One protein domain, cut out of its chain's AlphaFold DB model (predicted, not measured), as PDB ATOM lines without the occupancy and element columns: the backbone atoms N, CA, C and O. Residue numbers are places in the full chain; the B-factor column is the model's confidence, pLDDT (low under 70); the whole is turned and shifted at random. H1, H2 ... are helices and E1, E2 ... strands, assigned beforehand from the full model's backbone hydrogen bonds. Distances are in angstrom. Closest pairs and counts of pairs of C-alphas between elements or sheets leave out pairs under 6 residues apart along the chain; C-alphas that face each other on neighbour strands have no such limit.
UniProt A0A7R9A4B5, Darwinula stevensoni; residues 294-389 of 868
ATOM      1  N   LYS A 294      27.090  66.001 -43.734       71.44
ATOM      2  CA  LYS A 294      26.881  65.338 -42.441       71.44
ATOM      3  C   LYS A 294      27.651  64.020 -42.316       71.44
ATOM      4  O   LYS A 294      27.827  63.534 -41.205       71.44
ATOM      5  N   ILE A 295      28.084  63.440 -43.435       69.31
ATOM      6  CA  ILE A 295      28.740  62.131 -43.490       69.31
ATOM      7  C   ILE A 295      30.064  62.266 -44.242       69.31
ATOM      8  O   ILE A 295      30.074  62.562 -45.435       69.31
ATOM      9  N   SER A 296      31.178  62.008 -43.554       63.12
ATOM     10  CA  SER A 296      32.497  61.860 -44.170       63.12
ATOM     11  C   SER A 296      32.682  60.425 -44.663       63.12
ATOM     12  O   SER A 296      32.619  59.477 -43.884       63.12
ATOM     13  N   PHE A 297      32.910  60.253 -45.965       68.81
ATOM     14  CA  PHE A 297      33.217  58.943 -46.538       68.81
ATOM     15  C   PHE A 297      34.629  58.511 -46.114       68.81
ATOM     16  O   PHE A 297      35.605  59.190 -46.433       68.81
ATOM     17  N   GLN A 298      34.730  57.381 -45.415       70.12
ATOM     18  CA  GLN A 298      35.993  56.709 -45.107       70.12
ATOM     19  C   GLN A 298      35.924  55.275 -45.648       70.12
ATOM     20  O   GLN A 298      34.973  54.570 -45.312       70.12
ATOM     21  N   PRO A 299      36.870  54.841 -46.500       73.12
ATOM     22  CA  PRO A 299      36.841  53.503 -47.081       73.12
ATOM     23  C   PRO A 299      37.212  52.424 -46.052       73.12
ATOM     24  O   PRO A 299      38.105  52.620 -45.226       73.12
ATOM     25  N   GLY A 300      36.555  51.265 -46.124       77.19
ATOM     26  CA  GLY A 300      36.878  50.078 -45.323       77.19
ATOM     27  C   GLY A 300      36.355  50.096 -43.882       77.19
ATOM     28  O   GLY A 300      36.877  49.372 -43.029       77.19
ATOM     29  N   VAL A 301      35.337  50.907 -43.579       82.50
ATOM     30  CA  VAL A 301      34.768  51.045 -42.217       82.50
ATOM     31  C   VAL A 301      33.455  50.282 -42.013       82.50
ATOM     32  O   VAL A 301      32.919  50.250 -40.904       82.50
ATOM     33  N   ILE A 302      32.924  49.648 -43.063       83.38
ATOM     34  CA  ILE A 302      31.640  48.939 -43.021       83.38
ATOM     35  C   ILE A 302      31.863  47.426 -43.028       83.38
ATOM     36  O   ILE A 302      32.505  46.894 -43.928       83.38
ATOM     37  N   VAL A 303      31.276  46.720 -42.063       84.44
ATOM     38  CA  VAL A 303      31.298  45.250 -41.976       84.44
ATOM     39  C   VAL A 303      29.928  44.692 -42.324       84.44
ATOM     40  O   VAL A 303      28.917  45.151 -41.791       84.44
ATOM     41  N   LYS A 304      29.889  43.683 -43.196       85.00
ATOM     42  CA  LYS A 304      28.691  42.907 -43.524       85.00
ATOM     43  C   LYS A 304      28.766  41.552 -42.825       85.00
ATOM     44  O   LYS A 304      29.661  40.761 -43.108       85.00
ATOM     45  N   ILE A 305      27.816  41.288 -41.935       83.69
ATOM     46  CA  ILE A 305      27.686  40.030 -41.186       83.69
ATOM     47  C   ILE A 305      26.511  39.252 -41.770       83.69
ATOM     48  O   ILE A 305      25.399  39.777 -41.781       83.69
ATOM     49  N   LEU A 306      26.747  38.036 -42.261       75.25
ATOM     50  CA  LEU A 306      25.715  37.129 -42.757       75.25
ATOM     51  C   LEU A 306      25.235  36.229 -41.615       75.25
ATOM     52  O   LEU A 306      25.936  35.302 -41.223       75.25
ATOM     53  N   GLN A 307      24.061  36.530 -41.066       71.06
ATOM     54  CA  GLN A 307      23.449  35.781 -39.972       71.06
ATOM     55  C   GLN A 307      21.929  35.797 -40.142       71.06
ATOM     56  O   GLN A 307      21.331  36.861 -40.331       71.06
ATOM     57  N   GLU A 308      21.309  34.622 -40.052       62.75
ATOM     58  CA  GLU A 308      19.858  34.478 -40.121       62.75
ATOM     59  C   GLU A 308      19.209  35.089 -38.872       62.75
ATOM     60  O   GLU A 308      19.604  34.825 -37.735       62.75
ATOM     61  N   ILE A 309      18.241  35.979 -39.095       64.69
ATOM     62  CA  ILE A 309      17.547  36.706 -38.035       64.69
ATOM     63  C   ILE A 309      16.143  36.121 -37.902       64.69
ATOM     64  O   ILE A 309      15.213  36.523 -38.608       64.69
ATOM     65  N   GLU A 310      15.983  35.183 -36.976       51.28
ATOM     66  CA  GLU A 310      14.721  34.466 -36.780       51.28
ATOM     67  C   GLU A 310      13.695  35.283 -35.968       51.28
ATOM     68  O   GLU A 310      12.486  35.178 -36.183       51.28
ATOM     69  N   SER A 311      14.151  36.151 -35.052       63.69
ATOM     70  CA  SER A 311      13.277  36.927 -34.151       63.69
ATOM     71  C   SER A 311      13.871  38.273 -33.692       63.69
ATOM     72  O   SER A 311      15.074  38.516 -33.787       63.69
ATOM     73  N   ASN A 312      13.050  39.173 -33.128       62.00
ATOM     74  CA  ASN A 312      13.554  40.417 -32.515       62.00
ATOM     75  C   ASN A 312      14.487  40.159 -31.317       62.00
ATOM     76  O   ASN A 312      15.341  40.997 -31.032       62.00
ATOM     77  N   GLU A 313      14.348  39.012 -30.649       64.81
ATOM     78  CA  GLU A 313      15.215  38.620 -29.537       64.81
ATOM     79  C   GLU A 313      16.606  38.223 -30.049       64.81
ATOM     80  O   GLU A 313      17.612  38.712 -29.541       64.81
ATOM     81  N   SER A 314      16.675  37.489 -31.168       69.44
ATOM     82  CA  SER A 314      17.948  37.197 -31.849       69.44
ATOM     83  C   SER A 314      18.676  38.471 -32.309       69.44
ATOM     84  O   SER A 314      19.891  38.566 -32.174       69.44
ATOM     85  N   LEU A 315      17.955  39.519 -32.738       71.00
ATOM     86  CA  LEU A 315      18.556  40.825 -33.055       71.00
ATOM     87  C   LEU A 315      19.139  41.541 -31.839       71.00
ATOM     88  O   LEU A 315      20.118  42.273 -31.986       71.00
ATOM     89  N   ARG A 316      18.515  41.405 -30.666       72.44
ATOM     90  CA  ARG A 316      19.037  41.995 -29.427       72.44
ATOM     91  C   ARG A 316      20.335  41.305 -29.035       72.44
ATOM     92  O   ARG A 316      21.332  42.003 -28.878       72.44
ATOM     93  N   ILE A 317      20.335  39.974 -29.039       76.06
ATOM     94  CA  ILE A 317      21.508  39.139 -28.757       76.06
ATOM     95  C   ILE A 317      22.640  39.442 -29.748       76.06
ATOM     96  O   ILE A 317      23.763  39.708 -29.336       76.06
ATOM     97  N   ILE A 318      22.355  39.521 -31.053       76.19
ATOM     98  CA  ILE A 318      23.366  39.854 -32.068       76.19
ATOM     99  C   ILE A 318      23.907  41.279 -31.879       76.19
ATOM    100  O   ILE A 318      25.111  41.499 -31.977       76.19
ATOM    101  N   LYS A 319      23.057  42.269 -31.574       78.19
ATOM    102  CA  LYS A 319      23.521  43.640 -31.290       78.19
ATOM    103  C   LYS A 319      24.366  43.716 -30.019       78.19
ATOM    104  O   LYS A 319      25.233  44.578 -29.931       78.19
ATOM    105  N   GLU A 320      24.104  42.863 -29.041       78.19
ATOM    106  CA  GLU A 320      24.890  42.755 -27.814       78.19
ATOM    107  C   GLU A 320      26.243  42.076 -28.074       78.19
ATOM    108  O   GLU A 320      27.270  42.608 -27.662       78.19
ATOM    109  N   LEU A 321      26.272  41.021 -28.897       76.75
ATOM    110  CA  LEU A 321      27.498  40.377 -29.391       76.75
ATOM    111  C   LEU A 321      28.363  41.307 -30.257       76.75
ATOM    112  O   LEU A 321      29.588  41.274 -30.178       76.75
ATOM    113  N   ILE A 322      27.752  42.165 -31.080       80.19
ATOM    114  CA  ILE A 322      28.494  43.172 -31.854       80.19
ATOM    115  C   ILE A 322      29.135  44.188 -30.901       80.19
ATOM    116  O   ILE A 322      30.317  44.492 -31.050       80.19
ATOM    117  N   ARG A 323      28.379  44.672 -29.903       79.19
ATOM    118  CA  ARG A 323      28.867  45.647 -28.913       79.19
ATOM    119  C   ARG A 323      29.922  45.081 -27.965       79.19
ATOM    120  O   ARG A 323      30.742  45.851 -27.481       79.19
ATOM    121  N   SER A 324      29.921  43.771 -27.710       75.62
ATOM    122  CA  SER A 324      30.969  43.120 -26.914       75.62
ATOM    123  C   SER A 324      32.285  42.964 -27.682       75.62
ATOM    124  O   SER A 324      33.342  42.894 -27.062       75.62
ATOM    125  N   CYS A 325      32.239  42.949 -29.019       70.38
ATOM    126  CA  CYS A 325      33.430  42.853 -29.865       70.38
ATOM    127  C   CYS A 325      34.026  44.231 -30.206       70.38
ATOM    128  O   CYS A 325      35.246  44.388 -30.215       70.38
ATOM    129  N   VAL A 326      33.183  45.217 -30.541       77.00
ATOM    130  CA  VAL A 326      33.585  46.549 -31.031       77.00
ATOM    131  C   VAL A 326      32.522  47.585 -30.653       77.00
ATOM    132  O   VAL A 326      31.340  47.268 -30.680       77.00
ATOM    133  N   GLU A 327      32.905  48.837 -30.374       74.19
ATOM    134  CA  GLU A 327      31.961  49.958 -30.225       74.19
ATOM    135  C   GLU A 327      31.552  50.492 -31.620       74.19
ATOM    136  O   GLU A 327      32.368  51.132 -32.295       74.19
ATOM    137  N   PRO A 328      30.335  50.193 -32.123       76.25
ATOM    138  CA  PRO A 328      29.932  50.579 -33.469       76.25
ATOM    139  C   PRO A 328      29.335  51.989 -33.468       76.25
ATOM    140  O   PRO A 328      28.589  52.361 -32.564       76.25
ATOM    141  N   GLU A 329      29.609  52.758 -34.518       72.12
ATOM    142  CA  GLU A 329      29.075  54.114 -34.666       72.12
ATOM    143  C   GLU A 329      27.615  54.086 -35.149       72.12
ATOM    144  O   GLU A 329      26.788  54.894 -34.731       72.12
ATOM    145  N   GLU A 330      27.274  53.109 -35.995       71.88
ATOM    146  CA  GLU A 330      25.906  52.882 -36.454       71.88
ATOM    147  C   GLU A 330      25.702  51.404 -36.829       71.88
ATOM    148  O   GLU A 330      26.510  50.819 -37.548       71.88
ATOM    149  N   ILE A 331      24.613  50.780 -36.363       71.88
ATOM    150  CA  ILE A 331      24.241  49.407 -36.749       71.88
ATOM    151  C   ILE A 331      23.016  49.483 -37.658       71.88
ATOM    152  O   ILE A 331      21.889  49.648 -37.180       71.88
ATOM    153  N   ASN A 332      23.229  49.322 -38.962       64.50
ATOM    154  CA  ASN A 332      22.172  49.336 -39.963       64.50
ATOM    155  C   ASN A 332      21.686  47.918 -40.270       64.50
ATOM    156  O   ASN A 332      22.279  47.152 -41.034       64.50
ATOM    157  N   VAL A 333      20.539  47.585 -39.681       60.53
ATOM    158  CA  VAL A 333      19.804  46.355 -39.980       60.53
ATOM    159  C   VAL A 333      18.764  46.680 -41.043       60.53
ATOM    160  O   VAL A 333      17.761  47.342 -40.766       60.53
ATOM    161  N   ARG A 334      18.987  46.220 -42.276       52.12
ATOM    162  CA  ARG A 334      17.948  46.293 -43.307       52.12
ATOM    163  C   ARG A 334      16.849  45.291 -42.951       52.12
ATOM    164  O   ARG A 334      17.104  44.143 -42.605       52.12
ATOM    165  N   VAL A 335      15.597  45.738 -42.996       39.22
ATOM    166  CA  VAL A 335      14.450  44.907 -42.611       39.22
ATOM    167  C   VAL A 335      14.294  43.751 -43.615       39.22
ATOM    168  O   VAL A 335      13.983  43.997 -44.781       39.22
ATOM    169  N   ASN A 336      14.445  42.503 -43.145       47.19
ATOM    170  CA  ASN A 336      14.373  41.236 -43.907       47.19
ATOM    171  C   ASN A 336      15.593  40.893 -44.786       47.19
ATOM    172  O   ASN A 336      15.414  40.360 -45.882       47.19
ATOM    173  N   SER A 337      16.807  41.191 -44.332       53.97
ATOM    174  CA  SER A 337      18.025  40.634 -44.929       53.97
ATOM    175  C   SER A 337      18.776  39.784 -43.917       53.97
ATOM    176  O   SER A 337      18.978  40.249 -42.800       53.97
ATOM    177  N   ASP A 338      19.309  38.640 -44.348       66.94
ATOM    178  CA  ASP A 338      20.243  37.793 -43.576       66.94
ATOM    179  C   ASP A 338      21.632  38.444 -43.459       66.94
ATOM    180  O   ASP A 338      22.637  37.779 -43.249       66.94
ATOM    181  N   SER A 339      21.709  39.759 -43.678       70.81
ATOM    182  CA  SER A 339      22.925  40.557 -43.704       70.81
ATOM    183  C   SER A 339      22.756  41.799 -42.834       70.81
ATOM    184  O   SER A 339      21.891  42.639 -43.110       70.81
ATOM    185  N   ILE A 340      23.598  41.941 -41.820       80.12
ATOM    186  CA  ILE A 340      23.676  43.108 -40.940       80.12
ATOM    187  C   ILE A 340      24.865  43.955 -41.385       80.12
ATOM    188  O   ILE A 340      25.959  43.425 -41.566       80.12
ATOM    189  N   TYR A 341      24.657  45.263 -41.553       82.38
ATOM    190  CA  TYR A 341      25.727  46.200 -41.885       82.38
ATOM    191  C   TYR A 341      26.088  47.022 -40.649       82.38
ATOM    192  O   TYR A 341      25.235  47.695 -40.070       82.38
ATOM    193  N   VAL A 342      27.350  46.972 -40.239       82.19
ATOM    194  CA  VAL A 342      27.861  47.697 -39.072       82.19
ATOM    195  C   VAL A 342      28.863  48.736 -39.549       82.19
ATOM    196  O   VAL A 342      29.847  48.379 -40.191       82.19
ATOM    197  N   ARG A 343      28.619  50.015 -39.243       82.25
ATOM    198  CA  ARG A 343      29.608  51.078 -39.426       82.25
ATOM    199  C   ARG A 343      30.469  51.159 -38.173       82.25
ATOM    200  O   ARG A 343      29.991  51.532 -37.100       82.25
ATOM    201  N   CYS A 344      31.728  50.775 -38.313       80.88
ATOM    202  CA  CYS A 344      32.729  50.897 -37.267       80.88
ATOM    203  C   CYS A 344      33.383  52.279 -37.332       80.88
ATOM    204  O   CYS A 344      33.422  52.903 -38.388       80.88
ATOM    205  N   LYS A 345      33.907  52.745 -36.198       79.00
ATOM    206  CA  LYS A 345      34.571  54.050 -36.098       79.00
ATOM    207  C   LYS A 345      35.837  54.147 -36.961       79.00
ATOM    208  O   LYS A 345      36.095  55.190 -37.539       79.00
ATOM    209  N   ASP A 346      36.593  53.052 -37.051       80.25
ATOM    210  CA  ASP A 346      37.886  52.987 -37.733       80.25
ATOM    211  C   ASP A 346      38.042  51.653 -38.482       80.25
ATOM    212  O   ASP A 346      37.444  50.639 -38.103       80.25
ATOM    213  N   SER A 347      38.911  51.621 -39.496       79.75
ATOM    214  CA  SER A 347      39.191  50.415 -40.302       79.75
ATOM    215  C   SER A 347      39.812  49.258 -39.488       79.75
ATOM    216  O   SER A 347      39.624  48.081 -39.788       79.75
ATOM    217  N   ILE A 348      40.492  49.563 -38.378       80.62
ATOM    218  CA  ILE A 348      41.018  48.541 -37.454       80.62
ATOM    219  C   ILE A 348      39.868  47.829 -36.729       80.62
ATOM    220  O   ILE A 348      39.890  46.615 -36.519       80.62
ATOM    221  N   SER A 349      38.841  48.587 -36.360       81.69
ATOM    222  CA  SER A 349      37.662  48.087 -35.658       81.69
ATOM    223  C   SER A 349      36.780  47.244 -36.584       81.69
ATOM    224  O   SER A 349      36.268  46.209 -36.158       81.69
ATOM    225  N   SER A 350      36.663  47.614 -37.864       82.75
ATOM    226  CA  SER A 350      35.955  46.796 -38.859       82.75
ATOM    227  C   SER A 350      36.664  45.456 -39.110       82.75
ATOM    228  O   SER A 350      36.008  44.415 -39.137       82.75
ATOM    229  N   ALA A 351      38.001  45.448 -39.183       80.50
ATOM    230  CA  ALA A 351      38.790  44.223 -39.335       80.50
ATOM    231  C   ALA A 351      38.676  43.274 -38.125       80.50
ATOM    232  O   ALA A 351      38.555  42.058 -38.299       80.50
ATOM    233  N   ARG A 352      38.649  43.811 -36.894       80.00
ATOM    234  CA  ARG A 352      38.438  43.011 -35.670       80.00
ATOM    235  C   ARG A 352      37.054  42.372 -35.623       80.00
ATOM    236  O   ARG A 352      36.946  41.200 -35.279       80.00
ATOM    237  N   LEU A 353      36.008  43.116 -35.989       81.50
ATOM    238  CA  LEU A 353      34.642  42.591 -36.009       81.50
ATOM    239  C   LEU A 353      34.470  41.495 -37.072       81.50
ATOM    240  O   LEU A 353      33.795  40.502 -36.813       81.50
ATOM    241  N   ALA A 354      35.112  41.648 -38.235       80.69
ATOM    242  CA  ALA A 354      35.108  40.636 -39.292       80.69
ATOM    243  C   ALA A 354      35.872  39.352 -38.909       80.69
ATOM    244  O   ALA A 354      35.536  38.281 -39.397       80.69
ATOM    245  N   SER A 355      36.863  39.452 -38.017       79.50
ATOM    246  CA  SER A 355      37.698  38.322 -37.575       79.50
ATOM    247  C   SER A 355      37.191  37.641 -36.291       79.50
ATOM    248  O   SER A 355      37.885  36.794 -35.730       79.50
ATOM    249  N   SER A 356      36.019  38.031 -35.778       76.44
ATOM    250  CA  SER A 356      35.475  37.497 -34.525       76.44
ATOM    251  C   SER A 356      34.944  36.064 -34.701       76.44
ATOM    252  O   SER A 356      34.172  35.825 -35.630       76.44
ATOM    253  N   PRO A 357      35.259  35.122 -33.787       70.06
ATOM    254  CA  PRO A 357      34.772  33.739 -33.863       70.06
ATOM    255  C   PRO A 357      33.260  33.616 -33.616       70.06
ATOM    256  O   PRO A 357      32.678  32.564 -33.863       70.06
ATOM    257  N   ASN A 358      32.616  34.687 -33.143       72.25
ATOM    258  CA  ASN A 358      31.185  34.714 -32.847       72.25
ATOM    259  C   ASN A 358      30.306  34.776 -34.108       72.25
ATOM    260  O   ASN A 358      29.095  34.587 -34.004       72.25
ATOM    261  N   PHE A 359      30.882  35.057 -35.284       76.62
ATOM    262  CA  PHE A 359      30.143  35.173 -36.541       76.62
ATOM    263  C   PHE A 359      30.761  34.276 -37.613       76.62
ATOM    264  O   PHE A 359      31.938  34.394 -37.938       76.62
ATOM    265  N   THR A 360      29.954  33.390 -38.198       63.22
ATOM    266  CA  THR A 360      30.419  32.364 -39.150       63.22
ATOM    267  C   THR A 360      30.759  32.935 -40.531       63.22
ATOM    268  O   THR A 360      31.515  32.323 -41.280       63.22
ATOM    269  N   ALA A 361      30.214  34.106 -40.881       72.81
ATOM    270  CA  ALA A 361      30.447  34.769 -42.161       72.81
ATOM    271  C   ALA A 361      30.354  36.303 -42.032       72.81
ATOM    272  O   ALA A 361      29.313  36.905 -42.296       72.81
ATOM    273  N   ALA A 362      31.455  36.955 -41.645       82.38
ATOM    274  CA  ALA A 362      31.581  38.414 -41.588       82.38
ATOM    275  C   ALA A 362      32.760  38.898 -42.448       82.38
ATOM    276  O   ALA A 362      33.841  38.322 -42.397       82.38
ATOM    277  N   HIS A 363      32.572  39.952 -43.248       83.06
ATOM    278  CA  HIS A 363      33.666  40.570 -44.010       83.06
ATOM    279  C   HIS A 363      33.504  42.086 -44.126       83.06
ATOM    280  O   HIS A 363      32.396  42.626 -44.086       83.06
ATOM    281  N   VAL A 364      34.633  42.778 -44.267       86.31
ATOM    282  CA  VAL A 364      34.681  44.228 -44.485       86.31
ATOM    283  C   VAL A 364      34.326  44.520 -45.945       86.31
ATOM    284  O   VAL A 364      34.883  43.906 -46.855       86.31
ATOM    285  N   LEU A 365      33.391  45.442 -46.179       82.50
ATOM    286  CA  LEU A 365      33.052  45.890 -47.528       82.50
ATOM    287  C   LEU A 365      34.190  46.728 -48.108       82.50
ATOM    288  O   LEU A 365      34.781  47.550 -47.414       82.50
ATOM    289  N   SER A 366      34.454  46.546 -49.399       79.81
ATOM    290  CA  SER A 366      35.412  47.356 -50.151       79.81
ATOM    291  C   SER A 366      34.943  47.565 -51.594       79.81
ATOM    292  O   SER A 366      34.114  46.817 -52.122       79.81
ATOM    293  N   GLY A 367      35.444  48.620 -52.240       78.50
ATOM    294  CA  GLY A 367      35.187  48.901 -53.653       78.50
ATOM    295  C   GLY A 367      33.712  49.180 -53.972       78.50
ATOM    296  O   GLY A 367      33.079  50.055 -53.378       78.50
ATOM    297  N   VAL A 368      33.160  48.454 -54.948       72.00
ATOM    298  CA  VAL A 368      31.818  48.712 -55.503       72.00
ATOM    299  C   VAL A 368      30.702  48.431 -54.488       72.00
ATOM    300  O   VAL A 368      29.711  49.159 -54.452       72.00
ATOM    301  N   GLU A 369      30.853  47.416 -53.631       73.75
ATOM    302  CA  GLU A 369      29.823  47.074 -52.637       73.75
ATOM    303  C   GLU A 369      29.681  48.144 -51.551       73.75
ATOM    304  O   GLU A 369      28.568  48.466 -51.126       73.75
ATOM    305  N   GLU A 370      30.804  48.733 -51.143       81.69
ATOM    306  CA  GLU A 370      30.825  49.840 -50.194       81.69
ATOM    307  C   GLU A 370      30.179  51.090 -50.811       81.69
ATOM    308  O   GLU A 370      29.299  51.699 -50.200       81.69
ATOM    309  N   ALA A 371      30.509  51.422 -52.065       76.31
ATOM    310  CA  ALA A 371      29.908  52.549 -52.784       76.31
ATOM    311  C   ALA A 371      28.375  52.432 -52.902       76.31
ATOM    312  O   ALA A 371      27.653  53.403 -52.665       76.31
ATOM    313  N   LEU A 372      27.861  51.233 -53.200       75.69
ATOM    314  CA  LEU A 372      26.419  50.968 -53.266       75.69
ATOM    315  C   LEU A 372      25.726  51.119 -51.902       75.69
ATOM    316  O   LEU A 372      24.575  51.558 -51.837       75.69
ATOM    317  N   TYR A 373      26.404  50.782 -50.801       80.31
ATOM    318  CA  TYR A 373      25.869  50.997 -49.456       80.31
ATOM    319  C   TYR A 373      25.687  52.492 -49.153       80.31
ATOM    320  O   TYR A 373      24.612  52.895 -48.698       80.31
ATOM    321  N   TRP A 374      26.687  53.318 -49.468       80.31
ATOM    322  CA  TRP A 374      26.611  54.767 -49.256       80.31
ATOM    323  C   TRP A 374      25.537  55.440 -50.120       80.31
ATOM    324  O   TRP A 374      24.811  56.304 -49.626       80.31
ATOM    325  N   GLN A 375      25.357  54.995 -51.369       79.75
ATOM    326  CA  GLN A 375      24.265  55.469 -52.229       79.75
ATOM    327  C   GLN A 375      22.885  55.146 -51.640       79.75
ATOM    328  O   GLN A 375      22.016  56.014 -51.588       79.75
ATOM    329  N   ALA A 376      22.691  53.931 -51.124       78.12
ATOM    330  CA  ALA A 376      21.422  53.537 -50.516       78.12
ATOM    331  C   ALA A 376      21.079  54.363 -49.259       78.12
ATOM    332  O   ALA A 376      19.910  54.676 -49.031       78.12
ATOM    333  N   MET A 377      22.084  54.733 -48.456       77.94
ATOM    334  CA  MET A 377      21.900  55.598 -47.282       77.94
ATOM    335  C   MET A 377      21.472  57.018 -47.674       77.94
ATOM    336  O   MET A 377      20.556  57.577 -47.065       77.94
ATOM    337  N   ARG A 378      22.080  57.579 -48.724       82.19
ATOM    338  CA  ARG A 378      21.720  58.895 -49.272       82.19
ATOM    339  C   ARG A 378      20.273  58.929 -49.755       82.19
ATOM    340  O   ARG A 378      19.514  59.826 -49.391       82.19
ATOM    341  N   ASP A 379      19.880  57.947 -50.557       75.81
ATOM    342  CA  ASP A 379      18.559  57.935 -51.190       75.81
ATOM    343  C   ASP A 379      17.442  57.754 -50.145       75.81
ATOM    344  O   ASP A 379      16.366  58.353 -50.255       75.81
ATOM    345  N   ALA A 380      17.712  56.984 -49.084       75.75
ATOM    346  CA  ALA A 380      16.818  56.861 -47.936       75.75
ATOM    347  C   ALA A 380      16.641  58.201 -47.199       75.75
ATOM    348  O   ALA A 380      15.509  58.593 -46.908       75.75
ATOM    349  N   PHE A 381      17.738  58.933 -46.968       79.56
ATOM    350  CA  PHE A 381      17.714  60.244 -46.317       79.56
ATOM    351  C   PHE A 381      16.897  61.279 -47.107       79.56
ATOM    352  O   PHE A 381      16.040  61.960 -46.533       79.56
ATOM    353  N   ILE A 382      17.116  61.368 -48.426       77.50
ATOM    354  CA  ILE A 382      16.405  62.311 -49.307       77.50
ATOM    355  C   ILE A 382      14.901  62.008 -49.314       77.50
ATOM    356  O   ILE A 382      14.073  62.912 -49.172       77.50
ATOM    357  N   LYS A 383      14.534  60.727 -49.415       77.00
ATOM    358  CA  LYS A 383      13.136  60.291 -49.453       77.00
ATOM    359  C   LYS A 383      12.381  60.613 -48.163       77.00
ATOM    360  O   LYS A 383      11.239  61.061 -48.224       77.00
ATOM    361  N   GLU A 384      13.003  60.418 -47.004       73.00
ATOM    362  CA  GLU A 384      12.376  60.701 -45.708       73.00
ATOM    363  C   GLU A 384      12.095  62.203 -45.510       73.00
ATOM    364  O   GLU A 384      11.060  62.592 -44.962       73.00
ATOM    365  N   HIS A 385      12.990  63.065 -46.001       73.44
ATOM    366  CA  HIS A 385      12.879  64.519 -45.848       73.44
ATOM    367  C   HIS A 385      11.946  65.183 -46.874       73.44
ATOM    368  O   HIS A 385      11.472  66.294 -46.629       73.44
ATOM    369  N   LEU A 386      11.621  64.503 -47.980       69.88
ATOM    370  CA  LEU A 386      10.608  64.957 -48.941       69.88
ATOM    371  C   LEU A 386       9.170  64.745 -48.433       69.88
ATOM    372  O   LEU A 386       8.324  65.610 -48.637       69.88
ATOM    373  N   VAL A 387       8.905  63.646 -47.720       57.94
ATOM    374  CA  VAL A 387       7.547  63.243 -47.296       57.94
ATOM    375  C   VAL A 387       6.975  64.143 -46.189       57.94
ATOM    376  O   VAL A 387       5.796  64.482 -46.204       57.94
ATOM    377  N   ARG A 388       7.801  64.625 -45.250       50.69
ATOM    378  CA  ARG A 388       7.327  65.321 -44.031       50.69
ATOM    379  C   ARG A 388       6.620  66.675 -44.236       50.69
ATOM    380  O   ARG A 388       6.090  67.212 -43.265       50.69
ATOM    381  N   LYS A 389       6.620  67.274 -45.435       50.00
ATOM    382  CA  LYS A 389       6.025  68.614 -45.670       50.00
ATOM    383  C   LYS A 389       4.769  68.632 -46.547       50.00
ATOM    384  O   LYS A 389       4.093  69.661 -46.556       50.00
TER     385      LYS A 389
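Overview. This is residues 294 to 389 of the 868 residues of a protein of Darwinula stevensoni (UniProt A0A7R9A4B5). A small twisted sheet of four strands has two helices, H1 and H2, packed over one face as a second layer, while a long last helix, H3, runs off from this body, residues 379 to 389 sticking out as an arm. The printed part has 96 residues with three named helices and four named strands, in the order E1 H1 E2 E3 H2 E4 H3, mixed in class; the sheet, E2 E3 E1 E4, is antiparallel. It is compact, radius of gyration of the C-alphas 13.9 A, spanning 45 by 30 by 22 A.

Arrangement. Inner strand E1, residues 302 to 306, is antiparallel to E3, residues 339 to 344 (N 303 and O 342, 2.9 A), and to E4, residues 362 to 364 (N 304 and O 363, 2.9 A). H1, residues 312 to 325, is over E3 and E2, residues 328 to 333, at a height over the sheet of 9.8 A; the closest C-alphas of H1 and E2 are Ile 322 and Pro 328, 7.7 A. E2 and E3 form a hairpin, N 332 and O 341 within hydrogen-bond range at 2.8 A. H2, residues 347 to 354, is on the same face, along E1 at 3 degrees on the local plane; their closest C-alphas are Val 303 and Ser 350, 5.8 A. E1, H1, E2 and E3, H2, E4 are split strand-helix-strand units, another strand between their two strands, with right-handed crossovers. H3, residues 368 to 387, only grazes the sheet with residues 369 to 377; the closest C-alphas of E1 and H3 are Ile 302 and Glu 370, 7.3 A. Every O i to N i+4 pair is within hydrogen-bond range in H1 and H2, 15 of 16 in H3.

Along the chain. E1 begins at C-alpha 302 (31.640, 48.939, -43.021). H1 is 20.2 A long, E3 15.6 A. H3, 29.5 A, ends at C-alpha 387 (7.547, 63.243, -47.296).

Size, cuts and confidence. The C-alphas farthest apart, Pro 357 and Lys 389, are 46.7 A apart. The printed part has no cut and no long link. The pLDDT is under 70 at, among others, residues 308 to 314 and 332 to 338.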